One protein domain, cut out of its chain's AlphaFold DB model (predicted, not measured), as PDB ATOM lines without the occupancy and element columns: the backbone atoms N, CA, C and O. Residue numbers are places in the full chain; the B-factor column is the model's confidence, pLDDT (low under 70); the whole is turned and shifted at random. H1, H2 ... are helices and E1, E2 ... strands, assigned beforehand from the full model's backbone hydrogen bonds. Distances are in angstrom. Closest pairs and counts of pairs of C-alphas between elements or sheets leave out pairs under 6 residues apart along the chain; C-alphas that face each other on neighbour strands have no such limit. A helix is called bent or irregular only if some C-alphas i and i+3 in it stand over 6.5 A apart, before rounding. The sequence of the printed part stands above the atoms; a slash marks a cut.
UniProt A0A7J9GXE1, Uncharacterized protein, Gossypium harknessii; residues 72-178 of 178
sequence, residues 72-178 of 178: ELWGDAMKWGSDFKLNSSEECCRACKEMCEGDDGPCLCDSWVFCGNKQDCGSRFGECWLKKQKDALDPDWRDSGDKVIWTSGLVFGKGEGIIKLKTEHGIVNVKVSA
ATOM      1  N   GLU A  72      34.855  -7.214  48.522       96.81
ATOM      2  CA  GLU A  72      33.847  -7.896  47.711       96.81
ATOM      3  C   GLU A  72      32.586  -8.163  48.538       96.81
ATOM      4  O   GLU A  72      32.548  -9.062  49.381       96.81
ATOM      5  N   LEU A  73      31.533  -7.394  48.259       96.38
ATOM      6  CA  LEU A  73      30.194  -7.660  48.776       96.38
ATOM      7  C   LEU A  73      29.480  -8.673  47.874       96.38
ATOM      8  O   LEU A  73      29.312  -8.455  46.667       96.38
ATOM      9  N   TRP A  74      29.056  -9.792  48.459       95.69
ATOM     10  CA  TRP A  74      28.254 -10.799  47.771       95.69
ATOM     11  C   TRP A  74      26.786 -10.387  47.714       95.69
ATOM     12  O   TRP A  74      26.362  -9.506  48.441       95.69
ATOM     13  N   GLY A  75      25.990 -11.005  46.848       94.69
ATOM     14  CA  GLY A  75      24.561 -10.714  46.753       94.69
ATOM     15  C   GLY A  75      23.979 -11.115  45.409       94.69
ATOM     16  O   GLY A  75      24.719 -11.342  44.440       94.69
ATOM     17  N   ASP A  76      22.652 -11.176  45.358       95.25
ATOM     18  CA  ASP A  76      21.914 -11.534  44.150       95.25
ATOM     19  C   ASP A  76      22.064 -10.426  43.110       95.25
ATOM     20  O   ASP A  76      21.862  -9.250  43.407       95.25
ATOM     21  N   ALA A  77      22.445 -10.784  41.883       95.12
ATOM     22  CA  ALA A  77      22.679  -9.810  40.826       95.12
ATOM     23  C   ALA A  77      21.349  -9.237  40.311       95.12
ATOM     24  O   ALA A  77      20.560  -9.937  39.680       95.12
ATOM     25  N   MET A  78      21.140  -7.942  40.533       94.94
ATOM     26  CA  MET A  78      20.080  -7.158  39.894       94.94
ATOM     27  C   MET A  78      20.500  -6.728  38.488       94.94
ATOM     28  O   MET A  78      19.674  -6.640  37.580       94.94
ATOM     29  N   LYS A  79      21.806  -6.502  38.297       96.62
ATOM     30  CA  LYS A  79      22.422  -6.272  36.991       96.62
ATOM     31  C   LYS A  79      23.791  -6.942  36.926       96.62
ATOM     32  O   LYS A  79      24.627  -6.753  37.810       96.62
ATOM     33  N   TRP A  80      23.999  -7.738  35.883       97.31
ATOM     34  CA  TRP A  80      25.232  -8.491  35.663       97.31
ATOM     35  C   TRP A  80      26.327  -7.575  35.115       97.31
ATOM     36  O   TRP A  80      26.123  -6.905  34.104       97.31
ATOM     37  N   GLY A  81      27.498  -7.566  35.756       96.69
ATOM     38  CA  GLY A  81      28.603  -6.690  35.353       96.69
ATOM     39  C   GLY A  81      29.221  -7.054  34.005       96.69
ATOM     40  O   GLY A  81      29.741  -6.176  33.321       96.69
ATOM     41  N   SER A  82      29.079  -8.307  33.560       96.06
ATOM     42  CA  SER A  82      29.473  -8.737  32.210       96.06
ATOM     43  C   SER A  82      28.804  -7.911  31.107       96.06
ATOM     44  O   SER A  82      29.444  -7.615  30.097       96.06
ATOM     45  N   ASP A  83      27.554  -7.499  31.335       96.94
ATOM     46  CA  ASP A  83      26.730  -6.736  30.391       96.94
ATOM     47  C   ASP A  83      26.584  -5.263  30.796       96.94
ATOM     48  O   ASP A  83      25.987  -4.463  30.072       96.94
ATOM     49  N   PHE A  84      27.122  -4.882  31.958       98.06
ATOM     50  CA  PHE A  84      27.023  -3.534  32.499       98.06
ATOM     51  C   PHE A  84      28.387  -3.013  32.932       98.06
ATOM     52  O   PHE A  84      28.898  -3.341  34.004       98.06
ATOM     53  N   LYS A  85      28.973  -2.177  32.071       98.19
ATOM     54  CA  LYS A  85      30.286  -1.571  32.288       98.19
ATOM     55  C   LYS A  85      30.190  -0.057  32.413       98.19
ATOM     56  O   LYS A  85      29.472   0.576  31.642       98.19
ATOM     57  N   LEU A  86      30.929   0.498  33.363       97.69
ATOM     58  CA  LEU A  86      30.994   1.925  33.678       97.69
ATOM     59  C   LEU A  86      32.453   2.376  33.811       97.69
ATOM     60  O   LEU A  86      33.369   1.551  33.809       97.69
ATOM     61  N   ASN A  87      32.675   3.687  33.907       96.88
ATOM     62  CA  ASN A  87      34.023   4.255  33.935       96.88
ATOM     63  C   ASN A  87      34.553   4.485  35.354       96.88
ATOM     64  O   ASN A  87      35.746   4.738  35.517       96.88
ATOM     65  N   SER A  88      33.691   4.420  36.374       96.62
ATOM     66  CA  SER A  88      34.069   4.680  37.767       96.62
ATOM     67  C   SER A  88      33.172   3.965  38.780       96.62
ATOM     68  O   SER A  88      32.028   3.596  38.490       96.62
ATOM     69  N   SER A  89      33.690   3.815  39.999       96.75
ATOM     70  CA  SER A  89      32.951   3.322  41.166       96.75
ATOM     71  C   SER A  89      31.778   4.231  41.515       96.75
ATOM     72  O   SER A  89      30.696   3.749  41.840       96.75
ATOM     73  N   GLU A  90      31.955   5.542  41.377       96.00
ATOM     74  CA  GLU A  90      30.942   6.554  41.656       96.00
ATOM     75  C   GLU A  90      29.750   6.416  40.704       96.00
ATOM     76  O   GLU A  90      28.603   6.558  41.124       96.00
ATOM     77  N   GLU A  91      30.001   6.129  39.420       96.06
ATOM     78  CA  GLU A  91      28.943   5.824  38.449       96.06
ATOM     79  C   GLU A  91      28.214   4.527  38.806       96.06
ATOM     80  O   GLU A  91      26.989   4.477  38.717       96.06
ATOM     81  N   CYS A  92      28.943   3.499  39.251       97.44
ATOM     82  CA  CYS A  92      28.346   2.229  39.665       97.44
ATOM     83  C   CYS A  92      27.448   2.389  40.902       97.44
ATOM     84  O   CYS A  92      26.314   1.907  40.916       97.44
ATOM     85  N   CYS A  93      27.908   3.148  41.897       95.88
ATOM     86  CA  CYS A  93      27.117   3.524  43.063       95.88
ATOM     87  C   CYS A  93      25.851   4.296  42.680       95.88
ATOM     88  O   CYS A  93      24.757   3.949  43.127       95.88
ATOM     89  N   ARG A  94      25.977   5.318  41.821       93.62
ATOM     90  CA  ARG A  94      24.828   6.108  41.354       93.62
ATOM     91  C   ARG A  94      23.813   5.249  40.608       93.62
ATOM     92  O   ARG A  94      22.632   5.351  40.906       93.62
ATOM     93  N   ALA A  95      24.267   4.340  39.749       94.75
ATOM     94  CA  ALA A  95      23.384   3.397  39.067       94.75
ATOM     95  C   ALA A  95      22.637   2.473  40.049       94.75
ATOM     96  O   ALA A  95      21.472   2.162  39.826       94.75
ATOM     97  N   CYS A  96      23.272   2.053  41.150       94.19
ATOM     98  CA  CYS A  96      22.587   1.318  42.219       94.19
ATOM     99  C   CYS A  96      21.532   2.193  42.920       94.19
ATOM    100  O   CYS A  96      20.397   1.765  43.111       94.19
ATOM    101  N   LYS A  97      21.889   3.442  43.245       89.94
ATOM    102  CA  LYS A  97      21.013   4.431  43.899       89.94
ATOM    103  C   LYS A  97      19.799   4.807  43.055       89.94
ATOM    104  O   LYS A  97      18.716   4.973  43.602       89.94
ATOM    105  N   GLU A  98      19.944   4.873  41.738       90.19
ATOM    106  CA  GLU A  98      18.828   5.062  40.802       90.19
ATOM    107  C   GLU A  98      17.823   3.899  40.839       90.19
ATOM    108  O   GLU A  98      16.678   4.071  40.453       90.19
ATOM    109  N   MET A  99      18.189   2.726  41.365       89.12
ATOM    110  CA  MET A  99      17.251   1.612  41.576       89.12
ATOM    111  C   MET A  99      16.524   1.676  42.933       89.12
ATOM    112  O   MET A  99      15.872   0.708  43.339       89.12
ATOM    113  N   CYS A 100      16.637   2.802  43.638       81.62
ATOM    114  CA  CYS A 100      15.939   3.113  44.884       81.62
ATOM    115  C   CYS A 100      14.826   4.155  44.667       81.62
ATOM    116  O   CYS A 100      14.727   5.133  45.408       81.62
ATOM    117  N   GLU A 101      13.998   3.981  43.635       67.31
ATOM    118  CA  GLU A 101      12.886   4.895  43.357       67.31
ATOM    119  C   GLU A 101      11.677   4.596  44.261       67.31
ATOM    120  O   GLU A 101      10.993   3.585  44.104       67.31
ATOM    121  N   GLY A 102      11.406   5.497  45.209       59.62
ATOM    122  CA  GLY A 102      10.196   5.499  46.037       59.62
ATOM    123  C   GLY A 102      10.453   6.019  47.452       59.62
ATOM    124  O   GLY A 102      11.489   5.721  48.037       59.62
ATOM    125  N   ASP A 103       9.508   6.784  48.006       56.12
ATOM    126  CA  ASP A 103       9.597   7.267  49.395       56.12
ATOM    127  C   ASP A 103       9.318   6.141  50.426       56.12
ATOM    128  O   ASP A 103       9.743   6.263  51.568       56.12
ATOM    129  N   ASP A 104       8.692   5.021  50.020       55.34
ATOM    130  CA  ASP A 104       8.220   3.950  50.928       55.34
ATOM    131  C   ASP A 104       8.650   2.513  50.526       55.34
ATOM    132  O   ASP A 104       8.209   1.529  51.127       55.34
ATOM    133  N   GLY A 105       9.465   2.350  49.474       60.47
ATOM    134  CA  GLY A 105       9.824   1.041  48.902       60.47
ATOM    135  C   GLY A 105      11.256   0.590  49.228       60.47
ATOM    136  O   GLY A 105      12.164   1.420  49.250       60.47
ATOM    137  N   PRO A 106      11.517  -0.718  49.440       69.25
ATOM    138  CA  PRO A 106      12.880  -1.208  49.611       69.25
ATOM    139  C   PRO A 106      13.671  -1.047  48.306       69.25
ATOM    140  O   PRO A 106      13.216  -1.480  47.248       69.25
ATOM    141  N   CYS A 107      14.878  -0.484  48.392       82.50
ATOM    142  CA  CYS A 107      15.820  -0.408  47.274       82.50
ATOM    143  C   CYS A 107      15.964  -1.759  46.562       82.50
ATOM    144  O   CYS A 107      16.256  -2.768  47.214       82.50
ATOM    145  N   LEU A 108      15.825  -1.785  45.234       88.12
ATOM    146  CA  LEU A 108      16.070  -3.003  44.455       88.12
ATOM    147  C   LEU A 108      17.564  -3.336  44.405       88.12
ATOM    148  O   LEU A 108      17.921  -4.506  44.424       88.12
ATOM    149  N   CYS A 109      18.423  -2.316  44.406       92.56
ATOM    150  CA  CYS A 109      19.862  -2.447  44.586       92.56
ATOM    151  C   CYS A 109      20.269  -1.763  45.891       92.56
ATOM    152  O   CYS A 109      20.028  -0.574  46.063       92.56
ATOM    153  N   ASP A 110      20.880  -2.504  46.806       92.12
ATOM    154  CA  ASP A 110      21.410  -1.971  48.071       92.12
ATOM    155  C   ASP A 110      22.904  -2.261  48.248       92.12
ATOM    156  O   ASP A 110      23.499  -1.914  49.266       92.12
ATOM    157  N   SER A 111      23.529  -2.886  47.250       94.94
ATOM    158  CA  SER A 111      24.959  -3.153  47.218       94.94
ATOM    159  C   SER A 111      25.482  -3.189  45.790       94.94
ATOM    160  O   SER A 111      24.765  -3.518  44.847       94.94
ATOM    161  N   TRP A 112      26.754  -2.858  45.611       97.31
ATOM    162  CA  TRP A 112      27.393  -2.857  44.300       97.31
ATOM    163  C   TRP A 112      28.868  -3.239  44.406       97.31
ATOM    164  O   TRP A 112      29.494  -3.007  45.440       97.31
ATOM    165  N   VAL A 113      29.425  -3.812  43.333       98.12
ATOM    166  CA  VAL A 113      30.878  -3.988  43.169       98.12
ATOM    167  C   VAL A 113      31.329  -3.482  41.797       98.12
ATOM    168  O   VAL A 113      30.632  -3.675  40.800       98.12
ATOM    169  N   PHE A 114      32.490  -2.838  41.738       98.56
ATOM    170  CA  PHE A 114      33.073  -2.247  40.537       98.56
ATOM    171  C   PHE A 114      34.551  -2.612  40.405       98.56
ATOM    172  O   PHE A 114      35.280  -2.608  41.396       98.56
ATOM    173  N   CYS A 115      35.006  -2.896  39.183       98.31
ATOM    174  CA  CYS A 115      36.418  -3.163  38.903       98.31
ATOM    175  C   CYS A 115      37.067  -2.014  38.118       98.31
ATOM    176  O   CYS A 115      36.956  -1.938  36.891       98.31
ATOM    177  N   GLY A 116      37.765  -1.127  38.832       97.31
ATOM    178  CA  GLY A 116      38.331   0.107  38.274       97.31
ATOM    179  C   GLY A 116      39.808   0.062  37.890       97.31
ATOM    180  O   GLY A 116      40.267   0.925  37.146       97.31
ATOM    181  N   ASN A 117      40.578  -0.922  38.362       96.81
ATOM    182  CA  ASN A 117      42.007  -1.004  38.062       96.81
ATOM    183  C   ASN A 117      42.251  -1.825  36.789       96.81
ATOM    184  O   ASN A 117      42.075  -3.039  36.765       96.81
ATOM    185  N   LYS A 118      42.701  -1.186  35.707       95.75
ATOM    186  CA  LYS A 118      42.902  -1.872  34.421       95.75
ATOM    187  C   LYS A 118      43.933  -3.004  34.477       95.75
ATOM    188  O   LYS A 118      43.779  -3.972  33.734       95.75
ATOM    189  N   GLN A 119      44.977  -2.881  35.300       95.81
ATOM    190  CA  GLN A 119      45.991  -3.928  35.430       95.81
ATOM    191  C   GLN A 119      45.436  -5.151  36.164       95.81
ATOM    192  O   GLN A 119      45.594  -6.268  35.673       95.81
ATOM    193  N   ASP A 120      44.738  -4.934  37.275       96.19
ATOM    194  CA  ASP A 120      44.286  -6.023  38.149       96.19
ATOM    195  C   ASP A 120      42.985  -6.671  37.652       96.19
ATOM    196  O   ASP A 120      42.783  -7.878  37.780       96.19
ATOM    197  N   CYS A 121      42.105  -5.887  37.022       96.62
ATOM    198  CA  CYS A 121      40.788  -6.347  36.585       96.62
ATOM    199  C   CYS A 121      40.808  -7.216  35.322       96.62
ATOM    200  O   CYS A 121      39.868  -7.979  35.082       96.62
ATOM    201  N   GLY A 122      41.830  -7.089  34.468       96.44
ATOM    202  CA  GLY A 122      41.904  -7.815  33.199       96.44
ATOM    203  C   GLY A 122      40.635  -7.649  32.349       96.44
ATOM    204  O   GLY A 122      40.234  -6.535  32.011       96.44
ATOM    205  N   SER A 123      39.966  -8.758  32.010       96.56
ATOM    206  CA  SER A 123      38.723  -8.740  31.218       96.56
ATOM    207  C   SER A 123      37.523  -8.127  31.951       96.56
ATOM    208  O   SER A 123      36.563  -7.706  31.298       96.56
ATOM    209  N   ARG A 124      37.586  -8.061  33.288       97.75
ATOM    210  CA  ARG A 124      36.540  -7.498  34.151       97.75
ATOM    211  C   ARG A 124      36.645  -5.987  34.315       97.75
ATOM    212  O   ARG A 124      35.849  -5.394  35.032       97.75
ATOM    213  N   PHE A 125      37.623  -5.350  33.671       98.19
ATOM    214  CA  PHE A 125      37.771  -3.903  33.745       98.19
ATOM    215  C   PHE A 125      36.472  -3.199  33.329       98.19
ATOM    216  O   PHE A 125      35.890  -3.502  32.278       98.19
ATOM    217  N   GLY A 126      36.036  -2.280  34.190       98.31
ATOM    218  CA  GLY A 126      34.813  -1.503  34.055       98.31
ATOM    219  C   GLY A 126      33.538  -2.232  34.476       98.31
ATOM    220  O   GLY A 126      32.495  -1.594  34.504       98.31
ATOM    221  N   GLU A 127      33.567  -3.532  34.794       98.69
ATOM    222  CA  GLU A 127      32.357  -4.251  35.212       98.69
ATOM    223  C   GLU A 127      31.762  -3.634  36.480       98.69
ATOM    224  O   GLU A 127      32.454  -3.480  37.487       98.69
ATOM    225  N   CYS A 128      30.469  -3.322  36.419       98.56
ATOM    226  CA  CYS A 128      29.662  -2.849  37.532       98.56
ATOM    227  C   CYS A 128      28.555  -3.864  37.811       98.56
ATOM    228  O   CYS A 128      27.661  -4.090  36.996       98.56
ATOM    229  N   TRP A 129      28.607  -4.481  38.981       98.31
ATOM    230  CA  TRP A 129      27.631  -5.464  39.416       98.31
ATOM    231  C   TRP A 129      26.695  -4.810  40.422       98.31
ATOM    232  O   TRP A 129      27.120  -4.475  41.526       98.31
ATOM    233  N   LEU A 130      25.425  -4.662  40.050       97.38
ATOM    234  CA  LEU A 130      24.382  -4.156  40.939       97.38
ATOM    235  C   LEU A 130      23.735  -5.340  41.646       97.38
ATOM    236  O   LEU A 130      23.340  -6.306  40.986       97.38
ATOM    237  N   LYS A 131      23.661  -5.295  42.973       96.12
ATOM    238  CA  LYS A 131      23.339  -6.448  43.811       96.12
ATOM    239  C   LYS A 131      22.305  -6.115  44.882       96.12
ATOM    240  O   LYS A 131      22.127  -4.961  45.278       96.12
ATOM    241  N   LYS A 132      21.652  -7.168  45.372       94.12
ATOM    242  CA  LYS A 132      20.775  -7.137  46.538       94.12
ATOM    243  C   LYS A 132      21.355  -7.993  47.664       94.12
ATOM    244  O   LYS A 132      21.643  -9.175  47.460       94.12
ATOM    245  N   GLN A 133      21.517  -7.396  48.839       93.19
ATOM    246  CA  GLN A 133      21.853  -8.073  50.085       93.19
ATOM    247  C   GLN A 133      20.638  -8.829  50.616       93.19
ATOM    248  O   GLN A 133      19.493  -8.392  50.486       93.19
ATOM    249  N   LYS A 134      20.901  -9.951  51.288       91.56
ATOM    250  CA  LYS A 134      19.867 -10.647  52.060       91.56
ATOM    251  C   LYS A 134      19.470  -9.847  53.304       91.56
ATOM    252  O   LYS A 134      18.289  -9.787  53.633       91.56
ATOM    253  N   ASP A 135      20.459  -9.251  53.968       88.12
ATOM    254  CA  ASP A 135      20.289  -8.341  55.096       88.12
ATOM    255  C   ASP A 135      21.291  -7.185  54.968       88.12
ATOM    256  O   ASP A 135      22.498  -7.399  54.904       88.12
ATOM    257  N   ALA A 136      20.798  -5.949  54.909       83.62
ATOM    258  CA  ALA A 136      21.650  -4.770  54.800       83.62
ATOM    259  C   ALA A 136      22.365  -4.428  56.123       83.62
ATOM    260  O   ALA A 136      23.405  -3.769  56.098       83.62
ATOM    261  N   LEU A 137      21.829  -4.869  57.272       84.75
ATOM    262  CA  LEU A 137      22.450  -4.702  58.592       84.75
ATOM    263  C   LEU A 137      23.597  -5.686  58.834       84.75
ATOM    264  O   LEU A 137      24.471  -5.403  59.658       84.75
ATOM    265  N   ASP A 138      23.602  -6.805  58.116       88.50
ATOM    266  CA  ASP A 138      24.654  -7.818  58.130       88.50
ATOM    267  C   ASP A 138      25.037  -8.192  56.687       88.50
ATOM    268  O   ASP A 138      24.667  -9.258  56.190       88.50
ATOM    269  N   PRO A 139      25.703  -7.269  55.967       89.50
ATOM    270  CA  PRO A 139      26.056  -7.472  54.568       89.50
ATOM    271  C   PRO A 139      26.982  -8.681  54.396       89.50
ATOM    272  O   PRO A 139      27.922  -8.875  55.168       89.50
ATOM    273  N   ASP A 140      26.764  -9.456  53.336       92.19
ATOM    274  CA  ASP A 140      27.533 -10.665  53.043       92.19
ATOM    275  C   ASP A 140      28.902 -10.298  52.454       92.19
ATOM    276  O   ASP A 140      29.031  -9.868  51.302       92.19
ATOM    277  N   TRP A 141      29.939 -10.417  53.281       89.50
ATOM    278  CA  TRP A 141      31.316 -10.098  52.917       89.50
ATOM    279  C   TRP A 141      31.979 -11.351  52.366       89.50
ATOM    280  O   TRP A 141      32.314 -12.270  53.116       89.50
ATOM    281  N   ARG A 142      32.195 -11.384  51.049       91.19
ATOM    282  CA  ARG A 142      32.812 -12.542  50.407       91.19
ATOM    283  C   ARG A 142      34.306 -12.605  50.680       91.19
ATOM    284  O   ARG A 142      34.813 -13.675  51.008       91.19
ATOM    285  N   ASP A 143      34.988 -11.481  50.477       92.81
ATOM    286  CA  ASP A 143      36.439 -11.371  50.595       92.81
ATOM    287  C   ASP A 143      36.873  -9.911  50.824       92.81
ATOM    288  O   ASP A 143      36.133  -8.972  50.511       92.81
ATOM    289  N   SER A 144      38.075  -9.712  51.371       94.06
ATOM    290  CA  SER A 144      38.670  -8.381  51.568       94.06
ATOM    291  C   SER A 144      40.205  -8.402  51.596       94.06
ATOM    292  O   SER A 144      40.819  -9.419  51.921       94.06
ATOM    293  N   GLY A 145      40.826  -7.255  51.310       92.62
ATOM    294  CA  GLY A 145      42.280  -7.044  51.337       92.62
ATOM    295  C   GLY A 145      42.922  -7.026  49.948       92.62
ATOM    296  O   GLY A 145      42.255  -7.256  48.948       92.62
ATOM    297  N   ASP A 146      44.231  -6.778  49.882       92.38
ATOM    298  CA  ASP A 146      44.962  -6.355  48.666       92.38
ATOM    299  C   ASP A 146      44.810  -7.252  47.420       92.38
ATOM    300  O   ASP A 146      45.107  -6.832  46.305       92.38
ATOM    301  N   LYS A 147      44.376  -8.508  47.584       93.56
ATOM    302  CA  LYS A 147      44.134  -9.440  46.467       93.56
ATOM    303  C   LYS A 147      42.756  -9.268  45.824       93.56
ATOM    304  O   LYS A 147      42.523  -9.798  44.738       93.56
ATOM    305  N   VAL A 148      41.842  -8.575  46.496       96.38
ATOM    306  CA  VAL A 148      40.488  -8.304  46.020       96.38
ATOM    307  C   VAL A 148      40.538  -7.125  45.059       96.38
ATOM    308  O   VAL A 148      40.947  -6.029  45.419       96.38
ATOM    309  N   ILE A 149      40.102  -7.354  43.826       97.12
ATOM    310  CA  ILE A 149      40.140  -6.363  42.735       97.12
ATOM    311  C   ILE A 149      38.940  -5.404  42.736       97.12
ATOM    312  O   ILE A 149      38.855  -4.504  41.901       97.12
ATOM    313  N   TRP A 150      37.980  -5.646  43.624       98.06
ATOM    314  CA  TRP A 150      36.700  -4.956  43.657       98.06
ATOM    315  C   TRP A 150      36.728  -3.762  44.605       98.06
ATOM    316  O   TRP A 150      37.192  -3.864  45.741       98.06
ATOM    317  N   THR A 151      36.146  -2.660  44.151       97.88
ATOM    318  CA  THR A 151      35.641  -1.590  45.010       97.88
ATOM    319  C   THR A 151      34.153  -1.817  45.199       97.88
ATOM    320  O   THR A 151      33.445  -2.058  44.221       97.88
ATOM    321  N   SER A 152      33.654  -1.756  46.427       97.25
ATOM    322  CA  SER A 152      32.246  -2.040  46.704       97.25
ATOM    323  C   SER A 152      31.633  -1.092  47.714       97.25
ATOM    324  O   SER A 152      32.326  -0.401  48.457       97.25
ATOM    325  N   GLY A 153      30.308  -1.041  47.740       94.56
ATOM    326  CA  GLY A 153      29.590  -0.188  48.670       94.56
ATOM    327  C   GLY A 153      28.156  -0.637  48.870       94.56
ATOM    328  O   GLY A 153      27.633  -1.468  48.125       94.56
ATOM    329  N   LEU A 154      27.538  -0.063  49.898       92.12
ATOM    330  CA  LEU A 154      26.116  -0.199  50.174       92.12
ATOM    331  C   LEU A 154      25.381   1.066  49.743       92.12
ATOM    332  O   LEU A 154      25.949   2.158  49.740       92.12
ATOM    333  N   VAL A 155      24.111   0.901  49.401       90.06
ATOM    334  CA  VAL A 155      23.177   1.983  49.106       90.06
ATOM    335  C   VAL A 155      21.936   1.775  49.956       90.06
ATOM    336  O   VAL A 155      21.442   0.658  50.092       90.06
ATOM    337  N   PHE A 156      21.432   2.863  50.526       84.31
ATOM    338  CA  PHE A 156      20.229   2.858  51.349       84.31
ATOM    339  C   PHE A 156      19.164   3.745  50.715       84.31
ATOM    340  O   PHE A 156      19.481   4.689  49.984       84.31
ATOM    341  N   GLY A 157      17.902   3.421  50.995       78.12
ATOM    342  CA  GLY A 157      16.770   4.225  50.552       78.12
ATOM    343  C   GLY A 157      16.825   5.633  51.134       78.12
ATOM    344  O   GLY A 157      17.528   5.910  52.108       78.12
ATOM    345  N   LYS A 158      16.066   6.551  50.540       76.00
ATOM    346  CA  LYS A 158      15.940   7.909  51.069       76.00
ATOM    347  C   LYS A 158      15.399   7.853  52.502       76.00
ATOM    348  O   LYS A 158      14.446   7.140  52.780       76.00
ATOM    349  N   GLY A 159      16.036   8.589  53.410       70.06
ATOM    350  CA  GLY A 159      15.697   8.559  54.835       70.06
ATOM    351  C   GLY A 159      16.244   7.344  55.587       70.06
ATOM    352  O   GLY A 159      16.166   7.339  56.809       70.06
ATOM    353  N   GLU A 160      16.844   6.360  54.909       77.38
ATOM    354  CA  GLU A 160      17.486   5.210  55.540       77.38
ATOM    355  C   GLU A 160      19.011   5.373  55.628       77.38
ATOM    356  O   GLU A 160      19.665   5.889  54.723       77.38
ATOM    357  N   GLY A 161      19.602   4.882  56.714       75.75
ATOM    358  CA  GLY A 161      21.052   4.806  56.870       75.75
ATOM    359  C   GLY A 161      21.464   3.755  57.889       75.75
ATOM    360  O   GLY A 161      20.663   3.347  58.729       75.75
ATOM    361  N   ILE A 162      22.722   3.313  57.829       78.00
ATOM    362  CA  ILE A 162      23.292   2.393  58.817       78.00
ATOM    363  C   ILE A 162      24.433   3.077  59.555       78.00
ATOM    364  O   ILE A 162      25.426   3.488  58.958       78.00
ATOM    365  N   ILE A 163      24.308   3.144  60.877       80.75
ATOM    366  CA  ILE A 163      25.382   3.572  61.766       80.75
ATOM    367  C   ILE A 163      26.124   2.327  62.246       80.75
ATOM    368  O   ILE A 163      25.554   1.489  62.946       80.75
ATOM    369  N   LYS A 164      27.406   2.222  61.893       80.56
ATOM    370  CA  LYS A 164      28.305   1.187  62.412       80.56
ATOM    371  C   LYS A 164      28.970   1.677  63.701       80.56
ATOM    372  O   LYS A 164      29.783   2.597  63.678       80.56
ATOM    373  N   LEU A 165      28.659   1.036  64.824       83.75
ATOM    374  CA  LEU A 165      29.244   1.302  66.138       83.75
ATOM    375  C   LEU A 165      30.283   0.229  66.464       83.75
ATOM    376  O   LEU A 165      29.949  -0.948  66.602       83.75
ATOM    377  N   LYS A 166      31.552   0.623  66.601       89.50
ATOM    378  CA  LYS A 166      32.626  -0.275  67.043       89.50
ATOM    379  C   LYS A 166      32.753  -0.207  68.564       89.50
ATOM    380  O   LYS A 166      33.057   0.847  69.111       89.50
ATOM    381  N   THR A 167      32.543  -1.334  69.231       90.31
ATOM    382  CA  THR A 167      32.658  -1.485  70.689       90.31
ATOM    383  C   THR A 167      33.734  -2.515  71.034       90.31
ATOM    384  O   THR A 167      34.207  -3.245  70.161       90.31
ATOM    385  N   GLU A 168      34.105  -2.615  72.309       91.69
ATOM    386  CA  GLU A 168      34.986  -3.689  72.798       91.69
ATOM    387  C   GLU A 168      34.361  -5.092  72.651       91.69
ATOM    388  O   GLU A 168      35.077  -6.083  72.550       91.69
ATOM    389  N   HIS A 169      33.029  -5.167  72.568       91.38
ATOM    390  CA  HIS A 169      32.262  -6.405  72.423       91.38
ATOM    391  C   HIS A 169      31.968  -6.762  70.957       91.38
ATOM    392  O   HIS A 169      31.270  -7.736  70.687       91.38
ATOM    393  N   GLY A 170      32.484  -5.978  70.005       87.31
ATOM    394  CA  GLY A 170      32.257  -6.171  68.577       87.31
ATOM    395  C   GLY A 170      31.555  -4.989  67.917       87.31
ATOM    396  O   GLY A 170      31.551  -3.866  68.429       87.31
ATOM    397  N   ILE A 171      31.002  -5.242  66.734       86.69
ATOM    398  CA  ILE A 171      30.397  -4.223  65.879       86.69
ATOM    399  C   ILE A 171      28.875  -4.339  65.948       86.69
ATOM    400  O   ILE A 171      28.333  -5.424  65.775       86.69
ATOM    401  N   VAL A 172      28.201  -3.211  66.165       86.31
ATOM    402  CA  VAL A 172      26.739  -3.102  66.119       86.31
ATOM    403  C   VAL A 172      26.359  -2.201  64.951       86.31
ATOM    404  O   VAL A 172      26.808  -1.059  64.887       86.31
ATOM    405  N   ASN A 173      25.532  -2.704  64.038       84.38
ATOM    406  CA  ASN A 173      24.970  -1.919  62.943       84.38
ATOM    407  C   ASN A 173      23.541  -1.505  63.318       84.38
ATOM    408  O   ASN A 173      22.713  -2.354  63.645       84.38
ATOM    409  N   VAL A 174      23.255  -0.205  63.294       85.31
ATOM    410  CA  VAL A 174      21.936   0.352  63.626       85.31
ATOM    411  C   VAL A 174      21.333   0.969  62.376       85.31
ATOM    412  O   VAL A 174      21.917   1.897  61.818       85.31
ATOM    413  N   LYS A 175      20.161   0.482  61.956       83.69
ATOM    414  CA  LYS A 175      19.378   1.108  60.888       83.69
ATOM    415  C   LYS A 175      18.643   2.315  61.460       83.69
ATOM    416  O   LYS A 175      17.945   2.198  62.465       83.69
ATOM    417  N   VAL A 176      18.795   3.455  60.808       80.75
ATOM    418  CA  VAL A 176      18.058   4.686  61.079       80.75
ATOM    419  C   VAL A 176      17.124   4.923  59.902       80.75
ATOM    420  O   VAL A 176      17.553   4.776  58.762       80.75
ATOM    421  N   SER A 177      15.870   5.262  60.188       79.12
ATOM    422  CA  SER A 177      14.851   5.635  59.204       79.12
ATOM    423  C   SER A 177      14.216   6.953  59.656       79.12
ATOM    424  O   SER A 177      13.908   7.084  60.844       79.12
ATOM    425  N   ALA A 178      14.098   7.924  58.750       66.19
ATOM    426  CA  ALA A 178      13.508   9.245  58.992       66.19
ATOM    427  C   ALA A 178      12.015   9.288  58.651       66.19
ATOM    428  O   ALA A 178      11.629   8.627  57.664       66.19
TER     429      ALA A 178
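Overview. This is residues 72 to 178 of the 178 residues of an uncharacterized protein of Gossypium harknessii (UniProt A0A7J9GXE1). A small twisted sheet of four strands, E1 E3 E2 E5, has helix H1 over one face, and a long two-strand hairpin, E6 and E7, makes one end of a flat body. Short helix H2 lies beyond the other end of the sheet, and residues 166 to 171, at the turn of the hairpin, stick out. The printed part has 107 residues, with two named helices and seven named strands in the order E1 H1 E2 H2 E3 E4 E5 E6 E7; both sheets are antiparallel. The class is mixed, helices and strands, with 53 residues, under half, in named elements. The whole is compact, with a radius of gyration of the C-alphas of 14.4 A and spans of 40 by 37 by 20 A.

Arrangement. Residues 72 to 73 pair antiparallel with residues 141 to 143 of E4 (141 to 144), which pairs with no named strand. E1 (76 to 79) is the antiparallel neighbour of E3 (128 to 132), with N 78 and O 130 2.8 A apart. E3 neighbours E2 (111 to 114), with N 131 and O 111 at 2.8 A, and E2 neighbours E5 (151 to 154), with N 114 and O 151 at 2.8 A. The sheet is only just strongly twisted, its C-alphas up to 4.0 A off the best plane. H1 (89 to 97) is on this sheet at a height of 7.8 A, over E2; the closest C-alphas of the two are those of Ser 89 and Phe 114, 5.6 A apart. It runs along the strands, only just, at 27 degrees to E2 on the local plane. E1, H1 and E2 form a split strand-helix-strand unit, two strands running the same way with E3 between them, and its crossover is right-handed. H2 (118 to 124) is not on the sheet. The hairpin of E6 (160 to 167) and E7 (170 to 177) has N 165 and O 172 at 2.8 A; E5 and E6 are apart. Each O i to N i+4 pair in H1 is within hydrogen-bond range; H2 has 0 of 3, and 1 of 4 O i to N i+3 pairs.

Along the chain. E1 begins at C-alpha 76, (21.914, -11.534, 44.150). H1 is 12.3 A long, E3 13.4 A, E6 22.5 A and E7 23.0 A. H2 is irregular, with C-alphas 120 and 123 9.3 A apart. E7 ends at C-alpha 177, (14.851, 5.635, 59.204).

Size, cuts and confidence. The two C-alphas farthest apart, of Asp 83 and Glu 168, are 43.3 A apart. The printed part has no cut. The link from H1 to E2, 13 residues, is long. Residues 101 to 106 and 178 have pLDDT under 70.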